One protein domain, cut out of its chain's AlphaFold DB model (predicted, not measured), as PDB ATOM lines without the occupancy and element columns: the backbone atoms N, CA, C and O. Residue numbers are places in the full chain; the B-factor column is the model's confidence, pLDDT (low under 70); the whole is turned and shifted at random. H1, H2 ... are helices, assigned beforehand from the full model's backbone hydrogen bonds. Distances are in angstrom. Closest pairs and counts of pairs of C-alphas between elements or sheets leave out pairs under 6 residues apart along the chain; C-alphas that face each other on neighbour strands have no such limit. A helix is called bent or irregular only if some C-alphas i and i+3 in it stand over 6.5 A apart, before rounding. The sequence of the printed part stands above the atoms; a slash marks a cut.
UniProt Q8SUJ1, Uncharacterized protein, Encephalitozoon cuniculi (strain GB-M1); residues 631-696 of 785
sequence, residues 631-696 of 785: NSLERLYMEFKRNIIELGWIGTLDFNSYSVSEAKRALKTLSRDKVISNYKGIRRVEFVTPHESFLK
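Overview. This is residues 631 to 696 of the 785 residues of an uncharacterized protein of Encephalitozoon cuniculi (strain GB-M1) (UniProt Q8SUJ1). Two helices, H1 and H2, cross in an X, joined by a long link, residues 648 to 659; short H3 sits near H2, and short H4 lies at one end. The printed part has 66 residues, no named strand and helices H1, H2, H3, H4 in that order: all helix. It is compact, radius of gyration of the C-alphas 10.7 A, spans 33 by 23 by 21 A.

Arrangement. H1, residues 631 to 647, touches H2, residues 660 to 672, at a steep tilt of 60 degrees; their closest C-alphas, of Tyr 637 and Ala 666, are 5.0 A apart. H3, residues 682 to 687, is close but not clearly touching H2; the closest C-alphas, of Lys 664 and Ile 682, are 6.2 A apart. H4, residues 692 to 696, is apart from H2 and H3, and only just from H1, at 8.0 A. Every O i to N i+4 pair is within hydrogen-bond range in H1, H2 and H4; in H3, 0 of 2, with 1 of 3 O i to N i+3 pairs. H3 is irregular: C-alphas 683 and 686 are 7.9 A apart.

Along the chain. H1, 23.7 A long, begins at C-alpha 631 (275.144, 434.327, 166.948). H2 is 18.3 A long. H4 ends at C-alpha 696 (278.350, 458.900, 152.910).

Size, cuts and confidence. The printed part has no cut. Its farthest C-alphas, of Asn 656 and Lys 696, are 33.8 A apart. Confidence is low, pLDDT under 70, at residues 631 to 632, 651 to 658, 683 and 686.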
ATOM      1  N   ASN A 631     275.393 433.234 165.997       61.34
ATOM      2  CA  ASN A 631     275.144 434.327 166.948       61.34
ATOM      3  C   ASN A 631     276.409 435.059 167.442       61.34
ATOM      4  O   ASN A 631     276.341 436.251 167.732       61.34
ATOM      5  N   SER A 632     277.565 434.395 167.587       67.62
ATOM      6  CA  SER A 632     278.794 435.079 168.038       67.62
ATOM      7  C   SER A 632     279.445 435.883 166.912       67.62
ATOM      8  O   SER A 632     279.951 436.981 167.142       67.62
ATOM      9  N   LEU A 633     279.356 435.384 165.676       77.12
ATOM     10  CA  LEU A 633     279.823 436.087 164.486       77.12
ATOM     11  C   LEU A 633     278.998 437.347 164.200       77.12
ATOM     12  O   LEU A 633     279.577 438.384 163.881       77.12
ATOM     13  N   GLU A 634     277.674 437.273 164.335       81.50
ATOM     14  CA  GLU A 634     276.768 438.419 164.169       81.50
ATOM     15  C   GLU A 634     277.017 439.497 165.234       81.50
ATOM     16  O   GLU A 634     277.082 440.684 164.908       81.50
ATOM     17  N   ARG A 635     277.272 439.096 166.490       80.38
ATOM     18  CA  ARG A 635     277.673 440.023 167.564       80.38
ATOM     19  C   ARG A 635     278.978 440.749 167.241       80.38
ATOM     20  O   ARG A 635     279.008 441.973 167.316       80.38
ATOM     21  N   LEU A 636     280.016 440.019 166.828       84.38
ATOM     22  CA  LEU A 636     281.309 440.604 166.443       84.38
ATOM     23  C   LEU A 636     281.195 441.522 165.222       84.38
ATOM     24  O   LEU A 636     281.867 442.548 165.149       84.38
ATOM     25  N   TYR A 637     280.345 441.164 164.257       89.69
ATOM     26  CA  TYR A 637     280.066 442.007 163.098       89.69
ATOM     27  C   TYR A 637     279.474 443.354 163.527       89.69
ATOM     28  O   TYR A 637     280.007 444.394 163.139       89.69
ATOM     29  N   MET A 638     278.413 443.338 164.346       86.06
ATOM     30  CA  MET A 638     277.777 444.565 164.836       86.06
ATOM     31  C   MET A 638     278.706 445.370 165.735       86.06
ATOM     32  O   MET A 638     278.732 446.588 165.635       86.06
ATOM     33  N   GLU A 639     279.500 444.714 166.579       85.44
ATOM     34  CA  GLU A 639     280.448 445.390 167.462       85.44
ATOM     35  C   GLU A 639     281.530 446.142 166.682       85.44
ATOM     36  O   GLU A 639     281.728 447.335 166.903       85.44
ATOM     37  N   PHE A 640     282.176 445.496 165.706       88.69
ATOM     38  CA  PHE A 640     283.157 446.179 164.860       88.69
ATOM     39  C   PHE A 640     282.520 447.302 164.044       88.69
ATOM     40  O   PHE A 640     283.113 448.370 163.905       88.69
ATOM     41  N   LYS A 641     281.314 447.081 163.516       90.00
ATOM     42  CA  LYS A 641     280.588 448.086 162.737       90.00
ATOM     43  C   LYS A 641     280.161 449.283 163.585       90.00
ATOM     44  O   LYS A 641     280.332 450.411 163.136       90.00
ATOM     45  N   ARG A 642     279.710 449.055 164.819       86.81
ATOM     46  CA  ARG A 642     279.437 450.096 165.816       86.81
ATOM     47  C   ARG A 642     280.687 450.918 166.108       86.81
ATOM     48  O   ARG A 642     280.628 452.132 165.977       86.81
ATOM     49  N   ASN A 643     281.826 450.278 166.382       85.00
ATOM     50  CA  ASN A 643     283.086 450.991 166.620       85.00
ATOM     51  C   ASN A 643     283.479 451.865 165.419       85.00
ATOM     52  O   ASN A 643     283.915 452.998 165.585       85.00
ATOM     53  N   ILE A 644     283.264 451.383 164.192       85.31
ATOM     54  CA  ILE A 644     283.529 452.173 162.984       85.31
ATOM     55  C   ILE A 644     282.607 453.396 162.886       85.31
ATOM     56  O   ILE A 644     283.068 454.451 162.456       85.31
ATOM     57  N   ILE A 645     281.330 453.266 163.259       83.38
ATOM     58  CA  ILE A 645     280.364 454.374 163.224       83.38
ATOM     59  C   ILE A 645     280.646 455.388 164.343       83.38
ATOM     60  O   ILE A 645     280.669 456.587 164.082       83.38
ATOM     61  N   GLU A 646     280.875 454.915 165.568       80.31
ATOM     62  CA  GLU A 646     280.992 455.756 166.766       80.31
ATOM     63  C   GLU A 646     282.404 456.328 166.954       80.31
ATOM     64  O   GLU A 646     282.559 457.478 167.357       80.31
ATOM     65  N   LEU A 647     283.444 455.542 166.649       76.56
ATOM     66  CA  LEU A 647     284.848 455.895 166.896       76.56
ATOM     67  C   LEU A 647     285.625 456.203 165.607       76.56
ATOM     68  O   LEU A 647     286.711 456.772 165.677       76.56
ATOM     69  N   GLY A 648     285.115 455.821 164.432       71.75
ATOM     70  CA  GLY A 648     285.795 456.013 163.142       71.75
ATOM     71  C   GLY A 648     286.865 454.962 162.808       71.75
ATOM     72  O   GLY A 648     287.497 455.039 161.753       71.75
ATOM     73  N   TRP A 649     287.069 453.963 163.670       76.31
ATOM     74  CA  TRP A 649     288.009 452.848 163.484       76.31
ATOM     75  C   TRP A 649     287.524 451.602 164.247       76.31
ATOM     76  O   TRP A 649     286.598 451.676 165.044       76.31
ATOM     77  N   ILE A 650     288.125 450.433 164.000       79.44
ATOM     78  CA  ILE A 650     287.631 449.149 164.551       79.44
ATOM     79  C   ILE A 650     287.858 448.986 166.064       79.44
ATOM     80  O   ILE A 650     287.134 448.220 166.701       79.44
ATOM     81  N   GLY A 651     288.838 449.674 166.648       68.56
ATOM     82  CA  GLY A 651     289.326 449.382 167.997       68.56
ATOM     83  C   GLY A 651     290.528 448.424 168.004       68.56
ATOM     84  O   GLY A 651     290.912 447.853 166.977       68.56
ATOM     85  N   THR A 652     291.146 448.241 169.171       66.31
ATOM     86  CA  THR A 652     292.175 447.214 169.384       66.31
ATOM     87  C   THR A 652     291.521 445.837 169.495       66.31
ATOM     88  O   THR A 652     290.546 445.646 170.217       66.31
ATOM     89  N   LEU A 653     292.054 444.847 168.773       68.38
ATOM     90  CA  LEU A 653     291.571 443.469 168.877       68.38
ATOM     91  C   LEU A 653     292.203 442.779 170.087       68.38
ATOM     92  O   LEU A 653     293.380 442.413 170.042       68.38
ATOM     93  N   ASP A 654     291.418 442.556 171.136       66.56
ATOM     94  CA  ASP A 654     291.821 441.709 172.257       66.56
ATOM     95  C   ASP A 654     291.484 440.234 171.981       66.56
ATOM     96  O   ASP A 654     290.352 439.768 172.090       66.56
ATOM     97  N   PHE A 655     292.499 439.451 171.620       65.31
ATOM     98  CA  PHE A 655     292.336 438.018 171.354       65.31
ATOM     99  C   PHE A 655     292.155 437.164 172.622       65.31
ATOM    100  O   PHE A 655     292.123 435.936 172.524       65.31
ATOM    101  N   ASN A 656     292.080 437.774 173.809       59.16
ATOM    102  CA  ASN A 656     291.660 437.080 175.026       59.16
ATOM    103  C   ASN A 656     290.134 437.050 175.180       59.16
ATOM    104  O   ASN A 656     289.618 436.113 175.783       59.16
ATOM    105  N   SER A 657     289.429 438.025 174.607       57.78
ATOM    106  CA  SER A 657     287.967 438.148 174.652       57.78
ATOM    107  C   SER A 657     287.281 437.648 173.372       57.78
ATOM    108  O   SER A 657     286.120 437.242 173.422       57.78
ATOM    109  N   TYR A 658     287.997 437.580 172.240       66.88
ATOM    110  CA  TYR A 658     287.439 437.153 170.949       66.88
ATOM    111  C   TYR A 658     288.064 435.873 170.378       66.88
ATOM    112  O   TYR A 658     289.282 435.679 170.403       66.88
ATOM    113  N   SER A 659     287.243 435.045 169.719       71.19
ATOM    114  CA  SER A 659     287.740 434.001 168.816       71.19
ATOM    115  C   SER A 659     288.416 434.647 167.599       71.19
ATOM    116  O   SER A 659     287.796 435.381 166.825       71.19
ATOM    117  N   VAL A 660     289.700 434.344 167.387       71.69
ATOM    118  CA  VAL A 660     290.483 434.868 166.254       71.69
ATOM    119  C   VAL A 660     289.862 434.457 164.916       71.69
ATOM    120  O   VAL A 660     289.886 435.220 163.944       71.69
ATOM    121  N   SER A 661     289.308 433.242 164.843       71.56
ATOM    122  CA  SER A 661     288.687 432.736 163.622       71.56
ATOM    123  C   SER A 661     287.375 433.458 163.295       71.56
ATOM    124  O   SER A 661     287.137 433.756 162.120       71.56
ATOM    125  N   GLU A 662     286.575 433.805 164.304       75.75
ATOM    126  CA  GLU A 662     285.325 434.558 164.156       75.75
ATOM    127  C   GLU A 662     285.582 436.028 163.838       75.75
ATOM    128  O   GLU A 662     285.045 436.531 162.850       75.75
ATOM    129  N   ALA A 663     286.493 436.688 164.563       81.06
ATOM    130  CA  ALA A 663     286.887 438.069 164.285       81.06
ATOM    131  C   ALA A 663     287.399 438.217 162.843       81.06
ATOM    132  O   ALA A 663     287.015 439.123 162.102       81.06
ATOM    133  N   LYS A 664     288.205 437.254 162.376       82.75
ATOM    134  CA  LYS A 664     288.684 437.222 160.989       82.75
ATOM    135  C   LYS A 664     287.552 437.082 159.972       82.75
ATOM    136  O   LYS A 664     287.681 437.632 158.875       82.75
ATOM    137  N   ARG A 665     286.501 436.314 160.280       83.06
ATOM    138  CA  ARG A 665     285.328 436.179 159.404       83.06
ATOM    139  C   ARG A 665     284.505 437.452 159.406       83.06
ATOM    140  O   ARG A 665     284.269 437.958 158.320       83.06
ATOM    141  N   ALA A 666     284.173 437.999 160.574       86.12
ATOM    142  CA  ALA A 666     283.429 439.248 160.704       86.12
ATOM    143  C   ALA A 666     284.094 440.384 159.904       86.12
ATOM    144  O   ALA A 666     283.451 441.004 159.064       86.12
ATOM    145  N   LEU A 667     285.415 440.561 160.035       87.94
ATOM    146  CA  LEU A 667     286.173 441.557 159.264       87.94
ATOM    147  C   LEU A 667     286.177 441.289 157.753       87.94
ATOM    148  O   LEU A 667     286.099 442.213 156.948       87.94
ATOM    149  N   LYS A 668     286.238 440.022 157.326       88.56
ATOM    150  CA  LYS A 668     286.091 439.691 155.900       88.56
ATOM    151  C   LYS A 668     284.698 440.028 155.381       88.56
ATOM    152  O   LYS A 668     284.595 440.527 154.264       88.56
ATOM    153  N   THR A 669     283.664 439.745 156.167       88.50
ATOM    154  CA  THR A 669     282.273 440.059 155.837       88.50
ATOM    155  C   THR A 669     282.096 441.573 155.718       88.50
ATOM    156  O   THR A 669     281.713 442.036 154.653       88.50
ATOM    157  N   LEU A 670     282.539 442.359 156.706       89.88
ATOM    158  CA  LEU A 670     282.504 443.830 156.662       89.88
ATOM    159  C   LEU A 670     283.253 444.414 155.453       89.88
ATOM    160  O   LEU A 670     282.822 445.403 154.862       89.88
ATOM    161  N   SER A 671     284.381 443.809 155.066       89.25
ATOM    162  CA  SER A 671     285.137 444.234 153.883       89.25
ATOM    163  C   SER A 671     284.413 443.894 152.579       89.25
ATOM    164  O   SER A 671     284.408 444.710 151.659       89.25
ATOM    165  N   ARG A 672     283.787 442.714 152.491       88.06
ATOM    166  CA  ARG A 672     282.966 442.306 151.341       88.06
ATOM    167  C   ARG A 672     281.741 443.207 151.190       88.06
ATOM    168  O   ARG A 672     281.422 443.610 150.076       88.06
ATOM    169  N   ASP A 673     281.117 443.555 152.307       87.69
ATOM    170  CA  ASP A 673     279.922 444.395 152.363       87.69
ATOM    171  C   ASP A 673     280.260 445.891 152.181       87.69
ATOM    172  O   ASP A 673     279.381 446.744 152.266       87.69
ATOM    173  N   LYS A 674     281.534 446.226 151.903       89.38
ATOM    174  CA  LYS A 674     282.042 447.594 151.705       89.38
ATOM    175  C   LYS A 674     281.725 448.533 152.878       89.38
ATOM    176  O   LYS A 674     281.513 449.723 152.669       89.38
ATOM    177  N   VAL A 675     281.717 448.006 154.103       88.81
ATOM    178  CA  VAL A 675     281.657 448.799 155.344       88.81
ATOM    179  C   VAL A 675     283.057 449.306 155.701       88.81
ATOM    180  O   VAL A 675     283.239 450.471 156.051       88.81
ATOM    181  N   ILE A 676     284.067 448.448 155.524       89.75
ATOM    182  CA  ILE A 676     285.483 448.772 155.728       89.75
ATOM    183  C   ILE A 676     286.301 448.667 154.443       89.75
ATOM    184  O   ILE A 676     285.973 447.924 153.518       89.75
ATOM    185  N   SER A 677     287.421 449.379 154.428       84.88
ATOM    186  CA  SER A 677     288.430 449.402 153.373       84.88
ATOM    187  C   SER A 677     289.805 449.009 153.930       84.88
ATOM    188  O   SER A 677     290.002 448.910 155.139       84.88
ATOM    189  N   ASN A 678     290.769 448.724 153.050       82.69
ATOM    190  CA  ASN A 678     292.167 448.428 153.412       82.69
ATOM    191  C   ASN A 678     292.418 447.186 154.296       82.69
ATOM    192  O   ASN A 678     293.550 446.953 154.731       82.69
ATOM    193  N   TYR A 679     291.424 446.314 154.491       84.44
ATOM    194  CA  TYR A 679     291.611 445.071 155.238       84.44
ATOM    195  C   TYR A 679     292.518 444.073 154.500       84.44
ATOM    196  O   TYR A 679     292.130 443.424 153.531       84.44
ATOM    197  N   LYS A 680     293.750 443.922 155.003       75.94
ATOM    198  CA  LYS A 680     294.749 442.952 154.507       75.94
ATOM    199  C   LYS A 680     294.921 441.737 155.428       75.94
ATOM    200  O   LYS A 680     295.530 440.746 155.030       75.94
ATOM    201  N   GLY A 681     294.385 441.790 156.648       75.06
ATOM    202  CA  GLY A 681     294.427 440.700 157.623       75.06
ATOM    203  C   GLY A 681     294.376 441.181 159.073       75.06
ATOM    204  O   GLY A 681     294.567 442.359 159.350       75.06
ATOM    205  N   ILE A 682     294.163 440.243 160.000       74.69
ATOM    206  CA  ILE A 682     293.859 440.530 161.415       74.69
ATOM    207  C   ILE A 682     294.981 441.251 162.189       74.69
ATOM    208  O   ILE A 682     294.713 441.914 163.177       74.69
ATOM    209  N   ARG A 683     296.235 441.175 161.717       65.62
ATOM    210  CA  ARG A 683     297.383 441.913 162.285       65.62
ATOM    211  C   ARG A 683     297.514 443.356 161.789       65.62
ATOM    212  O   ARG A 683     298.359 444.079 162.285       65.62
ATOM    213  N   ARG A 684     296.755 443.747 160.763       70.12
ATOM    214  CA  ARG A 684     296.805 445.086 160.146       70.12
ATOM    215  C   ARG A 684     295.484 445.825 160.329       70.12
ATOM    216  O   ARG A 684     295.093 446.609 159.472       70.12
ATOM    217  N   VAL A 685     294.769 445.504 161.405       73.69
ATOM    218  CA  VAL A 685     293.438 446.056 161.682       73.69
ATOM    219  C   VAL A 685     293.522 447.528 162.073       73.69
ATOM    220  O   VAL A 685     292.621 448.283 161.742       73.69
ATOM    221  N   GLU A 686     294.662 447.964 162.607       68.44
ATOM    222  CA  GLU A 686     295.002 449.378 162.817       68.44
ATOM    223  C   GLU A 686     294.986 450.230 161.532       68.44
ATOM    224  O   GLU A 686     294.754 451.429 161.596       68.44
ATOM    225  N   PHE A 687     295.182 449.623 160.353       70.38
ATOM    226  CA  PHE A 687     295.138 450.316 159.054       70.38
ATOM    227  C   PHE A 687     293.778 450.214 158.359       70.38
ATOM    228  O   PHE A 687     293.634 450.626 157.205       70.38
ATOM    229  N   VAL A 688     292.801 449.581 159.004       81.88
ATOM    230  CA  VAL A 688     291.467 449.443 158.439       81.88
ATOM    231  C   VAL A 688     290.711 450.737 158.663       81.88
ATOM    232  O   VAL A 688     290.547 451.194 159.789       81.88
ATOM    233  N   THR A 689     290.211 451.291 157.568       82.00
ATOM    234  CA  THR A 689     289.455 452.539 157.563       82.00
ATOM    235  C   THR A 689     288.015 452.281 157.129       82.00
ATOM    236  O   THR A 689     287.781 451.382 156.309       82.00
ATOM    237  N   PRO A 690     287.034 453.056 157.616       85.19
ATOM    238  CA  PRO A 690     285.685 453.036 157.063       85.19
ATOM    239  C   PRO A 690     285.710 453.256 155.547       85.19
ATOM    240  O   PRO A 690     286.533 454.003 155.018       85.19
ATOM    241  N   HIS A 691     284.828 452.572 154.826       91.06
ATOM    242  CA  HIS A 691     284.694 452.775 153.389       91.06
ATOM    243  C   HIS A 691     283.944 454.088 153.110       91.06
ATOM    244  O   HIS A 691     282.930 454.385 153.740       91.06
ATOM    245  N   GLU A 692     284.391 454.865 152.124       86.50
ATOM    246  CA  GLU A 692     283.836 456.200 151.853       86.50
ATOM    247  C   GLU A 692     282.331 456.163 151.525       86.50
ATOM    248  O   GLU A 692     281.553 456.974 152.023       86.50
ATOM    249  N   SER A 693     281.888 455.179 150.734       87.06
ATOM    250  CA  SER A 693     280.460 455.010 150.420       87.06
ATOM    251  C   SER A 693     279.605 454.685 151.642       87.06
ATOM    252  O   SER A 693     278.433 455.043 151.660       87.06
ATOM    253  N   PHE A 694     280.176 453.994 152.631       89.00
ATOM    254  CA  PHE A 694     279.487 453.665 153.872       89.00
ATOM    255  C   PHE A 694     279.301 454.929 154.719       89.00
ATOM    256  O   PHE A 694     278.172 455.259 155.075       89.00
ATOM    257  N   LEU A 695     280.370 455.710 154.916       84.81
ATOM    258  CA  LEU A 695     280.298 456.992 155.628       84.81
ATOM    259  C   LEU A 695     279.323 457.973 154.980       84.81
ATOM    260  O   LEU A 695     278.571 458.641 155.682       84.81
ATOM    261  N   LYS A 696     279.295 458.041 153.641       85.00
ATOM    262  CA  LYS A 696     278.350 458.900 152.910       85.00
ATOM    263  C   LYS A 696     276.891 458.557 153.196       85.00
ATOM    264  O   LYS A 696     276.067 459.459 153.156       85.00
TER     265      LYS A 696